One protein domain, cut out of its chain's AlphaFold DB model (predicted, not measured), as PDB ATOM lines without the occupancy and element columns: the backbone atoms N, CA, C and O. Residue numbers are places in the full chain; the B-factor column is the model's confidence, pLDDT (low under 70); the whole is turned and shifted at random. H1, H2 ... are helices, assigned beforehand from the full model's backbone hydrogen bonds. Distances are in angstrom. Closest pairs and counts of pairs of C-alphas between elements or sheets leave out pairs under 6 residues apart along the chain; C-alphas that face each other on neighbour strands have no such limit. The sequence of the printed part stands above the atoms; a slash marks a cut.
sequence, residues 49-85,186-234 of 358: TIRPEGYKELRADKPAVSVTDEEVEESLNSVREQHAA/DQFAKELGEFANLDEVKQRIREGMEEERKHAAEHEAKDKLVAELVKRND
ATOM      1  N   THR A  49     -17.154 -32.630  51.631       86.25
ATOM      2  CA  THR A  49     -18.133 -33.691  51.370       86.25
ATOM      3  C   THR A  49     -19.436 -33.315  52.065       86.25
ATOM      4  O   THR A  49     -19.531 -33.413  53.285       86.25
ATOM      5  N   ILE A  50     -20.420 -32.859  51.293       90.50
ATOM      6  CA  ILE A  50     -21.717 -32.389  51.795       90.50
ATOM      7  C   ILE A  50     -22.795 -33.413  51.434       90.50
ATOM      8  O   ILE A  50     -22.763 -33.986  50.345       90.50
ATOM      9  N   ARG A  51     -23.754 -33.622  52.340       88.50
ATOM     10  CA  ARG A  51     -24.998 -34.359  52.089       88.50
ATOM     11  C   ARG A  51     -26.165 -33.439  52.439       88.50
ATOM     12  O   ARG A  51     -26.349 -33.186  53.624       88.50
ATOM     13  N   PRO A  52     -26.882 -32.882  51.453       89.88
ATOM     14  CA  PRO A  52     -28.000 -31.985  51.716       89.88
ATOM     15  C   PRO A  52     -29.123 -32.698  52.481       89.88
ATOM     16  O   PRO A  52     -29.734 -33.644  51.989       89.88
ATOM     17  N   GLU A  53     -29.430 -32.229  53.685       89.25
ATOM     18  CA  GLU A  53     -30.499 -32.762  54.525       89.25
ATOM     19  C   GLU A  53     -31.762 -31.895  54.444       89.25
ATOM     20  O   GLU A  53     -31.707 -30.666  54.332       89.25
ATOM     21  N   GLY A  54     -32.930 -32.545  54.506       87.38
ATOM     22  CA  GLY A  54     -34.226 -31.884  54.679       87.38
ATOM     23  C   GLY A  54     -34.724 -31.042  53.498       87.38
ATOM     24  O   GLY A  54     -35.753 -30.384  53.638       87.38
ATOM     25  N   TYR A  55     -34.055 -31.059  52.339       90.69
ATOM     26  CA  TYR A  55     -34.437 -30.224  51.188       90.69
ATOM     27  C   TYR A  55     -35.804 -30.597  50.583       90.69
ATOM     28  O   TYR A  55     -36.508 -29.734  50.069       90.69
ATOM     29  N   LYS A  56     -36.226 -31.865  50.707       88.88
ATOM     30  CA  LYS A  56     -37.544 -32.357  50.247       88.88
ATOM     31  C   LYS A  56     -38.710 -31.912  51.134       88.88
ATOM     32  O   LYS A  56     -39.865 -32.015  50.730       88.88
ATOM     33  N   GLU A  57     -38.414 -31.451  52.346       91.12
ATOM     34  CA  GLU A  57     -39.400 -30.998  53.333       91.12
ATOM     35  C   GLU A  57     -39.565 -29.475  53.336       91.12
ATOM     36  O   GLU A  57     -40.360 -28.943  54.112       91.12
ATOM     37  N   LEU A  58     -38.805 -28.766  52.496       90.06
ATOM     38  CA  LEU A  58     -38.917 -27.322  52.364       90.06
ATOM     39  C   LEU A  58     -40.299 -26.936  51.822       90.06
ATOM     40  O   LEU A  58     -40.909 -27.647  51.012       90.06
ATOM     41  N   ARG A  59     -40.798 -25.790  52.287       88.19
ATOM     42  CA  ARG A  59     -42.092 -25.225  51.895       88.19
ATOM     43  C   ARG A  59     -41.893 -23.781  51.468       88.19
ATOM     44  O   ARG A  59     -41.425 -22.964  52.254       88.19
ATOM     45  N   ALA A  60     -42.229 -23.487  50.217       87.94
ATOM     46  CA  ALA A  60     -42.218 -22.125  49.714       87.94
ATOM     47  C   ALA A  60     -43.493 -21.417  50.158       87.94
ATOM     48  O   ALA A  60     -44.592 -21.946  49.995       87.94
ATOM     49  N   ASP A  61     -43.346 -20.197  50.657       82.19
ATOM     50  CA  ASP A  61     -44.477 -19.288  50.785       82.19
ATOM     51  C   ASP A  61     -44.858 -18.791  49.383       82.19
ATOM     52  O   ASP A  61     -44.021 -18.234  48.672       82.19
ATOM     53  N   LYS A  62     -46.093 -19.051  48.951       82.31
ATOM     54  CA  LYS A  62     -46.612 -18.642  47.637       82.31
ATOM     55  C   LYS A  62     -47.807 -17.721  47.853       82.31
ATOM     56  O   LYS A  62     -48.947 -18.173  47.718       82.31
ATOM     57  N   PRO A  63     -47.573 -16.457  48.249       77.19
ATOM     58  CA  PRO A  63     -48.664 -15.535  48.500       77.19
ATOM     59  C   PRO A  63     -49.475 -15.333  47.219       77.19
ATOM     60  O   PRO A  63     -48.925 -15.237  46.120       77.19
ATOM     61  N   ALA A  64     -50.799 -15.275  47.366       79.25
ATOM     62  CA  ALA A  64     -51.668 -14.913  46.261       79.25
ATOM     63  C   ALA A  64     -51.363 -13.468  45.851       79.25
ATOM     64  O   ALA A  64     -51.444 -12.548  46.664       79.25
ATOM     65  N   VAL A  65     -51.007 -13.283  44.584       84.38
ATOM     66  CA  VAL A  65     -50.835 -11.961  43.993       84.38
ATOM     67  C   VAL A  65     -52.198 -11.492  43.513       84.38
ATOM     68  O   VAL A  65     -52.816 -12.136  42.671       84.38
ATOM     69  N   SER A  66     -52.664 -10.370  44.049       87.25
ATOM     70  CA  SER A  66     -53.849  -9.674  43.555       87.25
ATOM     71  C   SER A  66     -53.489  -8.232  43.251       87.25
ATOM     72  O   SER A  66     -52.804  -7.595  44.054       87.25
ATOM     73  N   VAL A  67     -53.966  -7.720  42.123       91.94
ATOM     74  CA  VAL A  67     -53.916  -6.298  41.781       91.94
ATOM     75  C   VAL A  67     -55.337  -5.763  41.848       91.94
ATOM     76  O   VAL A  67     -56.253  -6.334  41.252       91.94
ATOM     77  N   THR A  68     -55.520  -4.710  42.634       94.12
ATOM     78  CA  THR A  68     -56.818  -4.057  42.832       94.12
ATOM     79  C   THR A  68     -57.140  -3.119  41.673       94.12
ATOM     80  O   THR A  68     -56.255  -2.702  40.926       94.12
ATOM     81  N   ASP A  69     -58.419  -2.789  41.502       93.25
ATOM     82  CA  ASP A  69     -58.851  -1.879  40.438       93.25
ATOM     83  C   ASP A  69     -58.307  -0.465  40.683       93.25
ATOM     84  O   ASP A  69     -57.891   0.207  39.744       93.25
ATOM     85  N   GLU A  70     -58.226  -0.050  41.948       94.94
ATOM     86  CA  GLU A  70     -57.658   1.231  42.362       94.94
ATOM     87  C   GLU A  70     -56.195   1.378  41.921       94.94
ATOM     88  O   GLU A  70     -55.817   2.404  41.362       94.94
ATOM     89  N   GLU A  71     -55.386   0.331  42.095       92.56
ATOM     90  CA  GLU A  71     -53.979   0.315  41.677       92.56
ATOM     91  C   GLU A  71     -53.824   0.431  40.152       92.56
ATOM     92  O   GLU A  71     -52.921   1.115  39.660       92.56
ATOM     93  N   VAL A  72     -54.727  -0.195  39.390       95.12
ATOM     94  CA  VAL A  72     -54.746  -0.079  37.923       95.12
ATOM     95  C   VAL A  72     -55.113   1.340  37.499       95.12
ATOM     96  O   VAL A  72     -54.479   1.886  36.597       95.12
ATOM     97  N   GLU A  73     -56.095   1.964  38.151       93.75
ATOM     98  CA  GLU A  73     -56.486   3.349  37.868       93.75
ATOM     99  C   GLU A  73     -55.379   4.351  38.233       93.75
ATOM    100  O   GLU A  73     -55.134   5.302  37.490       93.75
ATOM    101  N   GLU A  74     -54.662   4.146  39.340       93.88
ATOM    102  CA  GLU A  74     -53.506   4.971  39.715       93.88
ATOM    103  C   GLU A  74     -52.368   4.861  38.692       93.88
ATOM    104  O   GLU A  74     -51.801   5.876  38.265       93.88
ATOM    105  N   SER A  75     -52.069   3.642  38.237       93.19
ATOM    106  CA  SER A  75     -51.073   3.411  37.191       93.19
ATOM    107  C   SER A  75     -51.514   4.018  35.855       93.19
ATOM    108  O   SER A  75     -50.724   4.685  35.185       93.19
ATOM    109  N   LEU A  76     -52.786   3.864  35.474       93.56
ATOM    110  CA  LEU A  76     -53.340   4.465  34.260       93.56
ATOM    111  C   LEU A  76     -53.272   5.996  34.307       93.56
ATOM    112  O   LEU A  76     -52.898   6.626  33.319       93.56
ATOM    113  N   ASN A  77     -53.588   6.603  35.451       91.69
ATOM    114  CA  ASN A  77     -53.452   8.046  35.630       91.69
ATOM    115  C   ASN A  77     -51.989   8.489  35.562       91.69
ATOM    116  O   ASN A  77     -51.702   9.508  34.940       91.69
ATOM    117  N   SER A  78     -51.056   7.706  36.105       91.50
ATOM    118  CA  SER A  78     -49.620   7.985  35.979       91.50
ATOM    119  C   SER A  78     -49.165   7.980  34.515       91.50
ATOM    120  O   SER A  78     -48.458   8.891  34.083       91.50
ATOM    121  N   VAL A  79     -49.630   7.013  33.715       91.50
ATOM    122  CA  VAL A  79     -49.394   6.981  32.260       91.50
ATOM    123  C   VAL A  79     -50.035   8.196  31.579       91.50
ATOM    124  O   VAL A  79     -49.392   8.878  30.783       91.50
ATOM    125  N   ARG A  80     -51.276   8.542  31.936       92.56
ATOM    126  CA  ARG A  80     -51.969   9.736  31.425       92.56
ATOM    127  C   ARG A  80     -51.215  11.028  31.723       92.56
ATOM    128  O   ARG A  80     -51.165  11.920  30.880       92.56
ATOM    129  N   GLU A  81     -50.622  11.136  32.904       89.00
ATOM    130  CA  GLU A  81     -49.823  12.290  33.290       89.00
ATOM    131  C   GLU A  81     -48.527  12.424  32.488       89.00
ATOM    132  O   GLU A  81     -48.128  13.550  32.185       89.00
ATOM    133  N   GLN A  82     -47.895  11.308  32.120       89.38
ATOM    134  CA  GLN A  82     -46.702  11.299  31.265       89.38
ATOM    135  C   GLN A  82     -47.013  11.736  29.828       89.38
ATOM    136  O   GLN A  82     -46.165  12.333  29.170       89.38
ATOM    137  N   HIS A  83     -48.241  11.495  29.369       89.31
ATOM    138  CA  HIS A  83     -48.739  11.891  28.049       89.31
ATOM    139  C   HIS A  83     -49.463  13.247  28.050       89.31
ATOM    140  O   HIS A  83     -50.184  13.581  27.108       89.31
ATOM    141  N   ALA A  84     -49.293  14.046  29.103       89.38
ATOM    142  CA  ALA A  84     -49.904  15.361  29.168       89.38
ATOM    143  C   ALA A  84     -49.370  16.294  28.069       89.38
ATOM    144  O   ALA A  84     -48.163  16.405  27.845       89.38
ATOM    145  N   ALA A  85     -50.279  17.023  27.430       87.62
ATOM    146  CA  ALA A  85     -49.929  18.077  26.494       87.62
ATOM    147  C   ALA A  85     -49.714  19.396  27.245       87.62
ATOM    148  O   ALA A  85     -50.441  19.724  28.182       87.62
ATOM    149  N   ASP A 186     -60.751   5.679  23.906       90.12
ATOM    150  CA  ASP A 186     -60.147   4.757  22.932       90.12
ATOM    151  C   ASP A 186     -59.119   5.431  22.012       90.12
ATOM    152  O   ASP A 186     -58.272   4.758  21.426       90.12
ATOM    153  N   GLN A 187     -59.173   6.758  21.868       87.44
ATOM    154  CA  GLN A 187     -58.164   7.502  21.121       87.44
ATOM    155  C   GLN A 187     -56.854   7.579  21.910       87.44
ATOM    156  O   GLN A 187     -55.799   7.316  21.343       87.44
ATOM    157  N   PHE A 188     -56.928   7.845  23.218       89.62
ATOM    158  CA  PHE A 188     -55.768   7.789  24.106       89.62
ATOM    159  C   PHE A 188     -55.146   6.386  24.135       89.62
ATOM    160  O   PHE A 188     -53.930   6.253  24.044       89.62
ATOM    161  N   ALA A 189     -55.963   5.327  24.156       90.19
ATOM    162  CA  ALA A 189     -55.464   3.951  24.080       90.19
ATOM    163  C   ALA A 189     -54.612   3.697  22.820       90.19
ATOM    164  O   ALA A 189     -53.525   3.128  22.911       90.19
ATOM    165  N   LYS A 190     -55.054   4.191  21.656       88.88
ATOM    166  CA  LYS A 190     -54.314   4.077  20.385       88.88
ATOM    167  C   LYS A 190     -53.020   4.888  20.351       88.88
ATOM    168  O   LYS A 190     -52.118   4.563  19.587       88.88
ATOM    169  N   GLU A 191     -52.918   5.952  21.144       87.12
ATOM    170  CA  GLU A 191     -51.683   6.735  21.270       87.12
ATOM    171  C   GLU A 191     -50.615   6.004  22.097       87.12
ATOM    172  O   GLU A 191     -49.423   6.225  21.885       87.12
ATOM    173  N   LEU A 192     -51.027   5.107  23.000       86.75
ATOM    174  CA  LEU A 192     -50.121   4.296  23.819       86.75
ATOM    175  C   LEU A 192     -49.543   3.085  23.071       86.75
ATOM    176  O   LEU A 192     -48.539   2.522  23.508       86.75
ATOM    177  N   GLY A 193     -50.155   2.669  21.959       85.62
ATOM    178  CA  GLY A 193     -49.691   1.536  21.161       85.62
ATOM    179  C   GLY A 193     -50.800   0.858  20.360       85.62
ATOM    180  O   GLY A 193     -51.802   1.468  19.999       85.62
ATOM    181  N   GLU A 194     -50.621  -0.434  20.087       87.38
ATOM    182  CA  GLU A 194     -51.577  -1.266  19.341       87.38
ATOM    183  C   GLU A 194     -52.754  -1.739  20.222       87.38
ATOM    184  O   GLU A 194     -53.083  -2.921  20.242       87.38
ATOM    185  N   PHE A 195     -53.381  -0.820  20.964       91.50
ATOM    186  CA  PHE A 195     -54.565  -1.096  21.787       91.50
ATOM    187  C   PHE A 195     -55.847  -0.660  21.069       91.50
ATOM    188  O   PHE A 195     -55.900   0.405  20.447       91.50
ATOM    189  N   ALA A 196     -56.907  -1.466  21.163       86.25
ATOM    190  CA  ALA A 196     -58.193  -1.171  20.538       86.25
ATOM    191  C   ALA A 196     -59.033  -0.165  21.341       86.25
ATOM    192  O   ALA A 196     -59.743   0.648  20.744       86.25
ATOM    193  N   ASN A 197     -58.966  -0.234  22.674       92.38
ATOM    194  CA  ASN A 197     -59.765   0.565  23.604       92.38
ATOM    195  C   ASN A 197     -59.069   0.708  24.971       92.38
ATOM    196  O   ASN A 197     -58.017   0.118  25.221       92.38
ATOM    197  N   LEU A 198     -59.664   1.504  25.863       90.94
ATOM    198  CA  LEU A 198     -59.109   1.748  27.198       90.94
ATOM    199  C   LEU A 198     -59.100   0.499  28.099       90.94
ATOM    200  O   LEU A 198     -58.215   0.367  28.945       90.94
ATOM    201  N   ASP A 199     -60.050  -0.421  27.926       92.31
ATOM    202  CA  ASP A 199     -60.128  -1.638  28.740       92.31
ATOM    203  C   ASP A 199     -58.938  -2.567  28.466       92.31
ATOM    204  O   ASP A 199     -58.366  -3.120  29.405       92.31
ATOM    205  N   GLU A 200     -58.483  -2.664  27.211       92.88
ATOM    206  CA  GLU A 200     -57.261  -3.402  26.856       92.88
ATOM    207  C   GLU A 200     -56.011  -2.796  27.507       92.88
ATOM    208  O   GLU A 200     -55.138  -3.528  27.977       92.88
ATOM    209  N   VAL A 201     -55.934  -1.463  27.603       92.88
ATOM    210  CA  VAL A 201     -54.833  -0.780  28.306       92.88
ATOM    211  C   VAL A 201     -54.855  -1.136  29.792       92.88
ATOM    212  O   VAL A 201     -53.824  -1.514  30.350       92.88
ATOM    213  N   LYS A 202     -56.025  -1.060  30.438       93.75
ATOM    214  CA  LYS A 202     -56.188  -1.425  31.855       93.75
ATOM    215  C   LYS A 202     -55.839  -2.887  32.109       93.75
ATOM    216  O   LYS A 202     -55.159  -3.188  33.089       93.75
ATOM    217  N   GLN A 203     -56.266  -3.787  31.224       93.94
ATOM    218  CA  GLN A 203     -55.925  -5.203  31.304       93.94
ATOM    219  C   GLN A 203     -54.412  -5.406  31.188       93.94
ATOM    220  O   GLN A 203     -53.827  -6.085  32.027       93.94
ATOM    221  N   ARG A 204     -53.756  -4.763  30.216       93.62
ATOM    222  CA  ARG A 204     -52.306  -4.892  30.032       93.62
ATOM    223  C   ARG A 204     -51.513  -4.354  31.222       93.62
ATOM    224  O   ARG A 204     -50.514  -4.965  31.602       93.62
ATOM    225  N   ILE A 205     -51.952  -3.234  31.806       93.75
ATOM    226  CA  ILE A 205     -51.388  -2.682  33.047       93.75
ATOM    227  C   ILE A 205     -51.528  -3.702  34.178       93.75
ATOM    228  O   ILE A 205     -50.535  -4.014  34.832       93.75
ATOM    229  N   ARG A 206     -52.727  -4.265  34.374       95.25
ATOM    230  CA  ARG A 206     -52.966  -5.275  35.411       95.25
ATOM    231  C   ARG A 206     -52.062  -6.489  35.236       95.25
ATOM    232  O   ARG A 206     -51.389  -6.863  36.186       95.25
ATOM    233  N   GLU A 207     -52.006  -7.054  34.033       94.06
ATOM    234  CA  GLU A 207     -51.148  -8.201  33.718       94.06
ATOM    235  C   GLU A 207     -49.676  -7.895  34.017       94.06
ATOM    236  O   GLU A 207     -49.000  -8.701  34.646       94.06
ATOM    237  N   GLY A 208     -49.186  -6.707  33.642       93.06
ATOM    238  CA  GLY A 208     -47.816  -6.292  33.951       93.06
ATOM    239  C   GLY A 208     -47.545  -6.189  35.456       93.06
ATOM    240  O   GLY A 208     -46.514  -6.664  35.930       93.06
ATOM    241  N   MET A 209     -48.482  -5.622  36.220       93.44
ATOM    242  CA  MET A 209     -48.375  -5.522  37.681       93.44
ATOM    243  C   MET A 209     -48.454  -6.895  38.364       93.44
ATOM    244  O   MET A 209     -47.739  -7.149  39.336       93.44
ATOM    245  N   GLU A 210     -49.312  -7.789  37.872       93.12
ATOM    246  CA  GLU A 210     -49.426  -9.166  38.356       93.12
ATOM    247  C   GLU A 210     -48.151  -9.963  38.068       93.12
ATOM    248  O   GLU A 210     -47.646 -10.640  38.964       93.12
ATOM    249  N   GLU A 211     -47.592  -9.849  36.859       92.94
ATOM    250  CA  GLU A 211     -46.315 -10.463  36.485       92.94
ATOM    251  C   GLU A 211     -45.171  -9.952  37.365       92.94
ATOM    252  O   GLU A 211     -44.417 -10.759  37.913       92.94
ATOM    253  N   GLU A 212     -45.059  -8.637  37.569       91.62
ATOM    254  CA  GLU A 212     -44.023  -8.043  38.420       91.62
ATOM    255  C   GLU A 212     -44.127  -8.542  39.867       91.62
ATOM    256  O   GLU A 212     -43.139  -9.009  40.443       91.62
ATOM    257  N   ARG A 213     -45.332  -8.520  40.448       92.62
ATOM    258  CA  ARG A 213     -45.576  -9.027  41.807       92.62
ATOM    259  C   ARG A 213     -45.313 -10.520  41.915       92.62
ATOM    260  O   ARG A 213     -44.750 -10.958  42.914       92.62
ATOM    261  N   LYS A 214     -45.694 -11.303  40.905       90.94
ATOM    262  CA  LYS A 214     -45.430 -12.742  40.862       90.94
ATOM    263  C   LYS A 214     -43.933 -13.011  40.820       90.94
ATOM    264  O   LYS A 214     -43.452 -13.806  41.619       90.94
ATOM    265  N   HIS A 215     -43.188 -12.317  39.964       90.69
ATOM    266  CA  HIS A 215     -41.734 -12.438  39.910       90.69
ATOM    267  C   HIS A 215     -41.069 -12.031  41.230       90.69
ATOM    268  O   HIS A 215     -40.173 -12.734  41.699       90.69
ATOM    269  N   ALA A 216     -41.526 -10.946  41.862       90.25
ATOM    270  CA  ALA A 216     -41.024 -10.515  43.164       90.25
ATOM    271  C   ALA A 216     -41.313 -11.551  44.265       90.25
ATOM    272  O   ALA A 216     -40.410 -11.920  45.016       90.25
ATOM    273  N   ALA A 217     -42.542 -12.072  44.325       90.94
ATOM    274  CA  ALA A 217     -42.945 -13.092  45.289       90.94
ATOM    275  C   ALA A 217     -42.193 -14.415  45.081       90.94
ATOM    276  O   ALA A 217     -41.731 -15.021  46.045       90.94
ATOM    277  N   GLU A 218     -42.023 -14.856  43.831       91.19
ATOM    278  CA  GLU A 218     -41.220 -16.032  43.492       91.19
ATOM    279  C   GLU A 218     -39.761 -15.859  43.923       91.19
ATOM    280  O   GLU A 218     -39.184 -16.781  44.500       91.19
ATOM    281  N   HIS A 219     -39.166 -14.688  43.679       91.00
ATOM    282  CA  HIS A 219     -37.800 -14.389  44.104       91.00
ATOM    283  C   HIS A 219     -37.670 -14.422  45.631       91.00
ATOM    284  O   HIS A 219     -36.796 -15.107  46.159       91.00
ATOM    285  N   GLU A 220     -38.565 -13.747  46.354       91.31
ATOM    286  CA  GLU A 220     -38.557 -13.730  47.820       91.31
ATOM    287  C   GLU A 220     -38.748 -15.138  48.407       91.31
ATOM    288  O   GLU A 220     -38.070 -15.529  49.361       91.31
ATOM    289  N   ALA A 221     -39.646 -15.933  47.826       91.94
ATOM    290  CA  ALA A 221     -39.882 -17.304  48.251       91.94
ATOM    291  C   ALA A 221     -38.651 -18.195  48.026       91.94
ATOM    292  O   ALA A 221     -38.278 -18.967  48.910       91.94
ATOM    293  N   LYS A 222     -37.989 -18.065  46.871       92.06
ATOM    294  CA  LYS A 222     -36.731 -18.762  46.568       92.06
ATOM    295  C   LYS A 222     -35.611 -18.357  47.527       92.06
ATOM    296  O   LYS A 222     -34.917 -19.235  48.041       92.06
ATOM    297  N   ASP A 223     -35.479 -17.073  47.848       92.00
ATOM    298  CA  ASP A 223     -34.498 -16.592  48.829       92.00
ATOM    299  C   ASP A 223     -34.747 -17.196  50.220       92.00
ATOM    300  O   ASP A 223     -33.814 -17.659  50.883       92.00
ATOM    301  N   LYS A 224     -36.015 -17.257  50.655       92.44
ATOM    302  CA  LYS A 224     -36.406 -17.900  51.920       92.44
ATOM    303  C   LYS A 224     -36.097 -19.399  51.919       92.44
ATOM    304  O   LYS A 224     -35.550 -19.888  52.908       92.44
ATOM    305  N   LEU A 225     -36.384 -20.105  50.821       93.12
ATOM    306  CA  LEU A 225     -36.054 -21.526  50.659       93.12
ATOM    307  C   LEU A 225     -34.552 -21.776  50.791       93.12
ATOM    308  O   LEU A 225     -34.137 -22.669  51.527       93.12
ATOM    309  N   VAL A 226     -33.729 -20.979  50.107       93.31
ATOM    310  CA  VAL A 226     -32.267 -21.090  50.180       93.31
ATOM    311  C   VAL A 226     -31.775 -20.798  51.594       93.31
ATOM    312  O   VAL A 226     -30.956 -21.544  52.129       93.31
ATOM    313  N   ALA A 227     -32.293 -19.749  52.233       92.56
ATOM    314  CA  ALA A 227     -31.927 -19.414  53.603       92.56
ATOM    315  C   ALA A 227     -32.292 -20.539  54.585       92.56
ATOM    316  O   ALA A 227     -31.525 -20.829  55.501       92.56
ATOM    317  N   GLU A 228     -33.442 -21.188  54.409       92.88
ATOM    318  CA  GLU A 228     -33.837 -22.345  55.210       92.88
ATOM    319  C   GLU A 228     -32.949 -23.567  54.934       92.88
ATOM    320  O   GLU A 228     -32.478 -24.204  55.878       92.88
ATOM    321  N   LEU A 229     -32.648 -23.847  53.663       93.56
ATOM    322  CA  LEU A 229     -31.745 -24.921  53.255       93.56
ATOM    323  C   LEU A 229     -30.361 -24.763  53.898       93.56
ATOM    324  O   LEU A 229     -29.837 -25.717  54.473       93.56
ATOM    325  N   VAL A 230     -29.791 -23.556  53.859       93.94
ATOM    326  CA  VAL A 230     -28.491 -23.263  54.480       93.94
ATOM    327  C   VAL A 230     -28.558 -23.379  56.005       93.94
ATOM    328  O   VAL A 230     -27.636 -23.913  56.611       93.94
ATOM    329  N   LYS A 231     -29.649 -22.941  56.647       92.62
ATOM    330  CA  LYS A 231     -29.823 -23.074  58.107       92.62
ATOM    331  C   LYS A 231     -29.898 -24.527  58.575       92.62
ATOM    332  O   LYS A 231     -29.432 -24.824  59.670       92.62
ATOM    333  N   ARG A 232     -30.496 -25.415  57.777       92.56
ATOM    334  CA  ARG A 232     -30.620 -26.848  58.097       92.56
ATOM    335  C   ARG A 232     -29.304 -27.616  57.925       92.56
ATOM    336  O   ARG A 232     -29.173 -28.699  58.480       92.56
ATOM    337  N   ASN A 233     -28.345 -27.069  57.178       92.00
ATOM    338  CA  ASN A 233     -27.124 -27.764  56.782       92.00
ATOM    339  C   ASN A 233     -25.881 -27.009  57.263       92.00
ATOM    340  O   ASN A 233     -25.437 -26.050  56.626       92.00
ATOM    341  N   ASP A 234     -25.285 -27.466  58.365       87.62
ATOM    342  CA  ASP A 234     -24.039 -26.887  58.863       87.62
ATOM    343  C   ASP A 234     -22.809 -27.661  58.378       87.62
ATOM    344  O   ASP A 234     -22.673 -28.865  58.583       87.62
TER     345      ASP A 234
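What this domain is: This is residues 49 to 85 and 186 to 234 of the 358 residues of the protein "PPIase" of Acidobacteriales bacterium 13_1_40CM_3_55_5 (UniProt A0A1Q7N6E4). One long, unbent helix, H3, makes the length of a rod, and two shorter helices, H1 and H2, pack near its first residues, making a small head at that end. The unnamed stretch of residues 49 to 68 runs beside H3 from near its last residues back to the head. The printed part has 86 residues, with three named helices in the order H1, H2, H3 and no named strand; the class is all helix. The whole is extended, with a radius of gyration of the C-alphas of 20.3 A and spans of 64 by 21 by 21 A.

How they stand to each other: H3, residues 198 to 232, touches both other helices. H1, residues 69 to 82, touches H3 with residues 72 to 76 alone, and H3 touches H1 with residues 202 to 206 alone. The closest C-alphas of the two, those of Val 72 and Arg 206, are 6.0 A apart. H1 and H3 run opposite ways at a steep tilt of 67 degrees, only just short of about perpendicular. H2, residues 186 to 192, touches residues 198 to 201 alone of H3. Their closest C-alphas, those of Ala 189 and Leu 198, are 5.3 A apart. H2 and H3 run the same way at a steep tilt of 48 degrees. H1 and H2 are only just apart, 8.5 A at the closest. In H1, H2 and H3 every O i to N i+4 pair is within hydrogen-bond range.

Where its parts are: H3 is 50.8 A long, from C-alpha 198 at (-59.109, 1.748, 27.198) to C-alpha 232 at (-30.620, -26.848, 58.097). H1 begins with C-alpha 69 at (-58.851, -1.879, 40.438) and is 20.1 A long. H2 is 10.1 A long.

The domain as a whole: The two C-alphas farthest apart, those of Thr 49 and Ala 85, are 65.6 A apart. Residues 86 to 185 are not printed, and C-alphas 85 and 186 are 17.2 A apart across this cut, which lies in the link from H1 to H2. The link from H2 to H3 is tight. The mean pLDDT of the printed part is 90.6, and no printed residue is under 70.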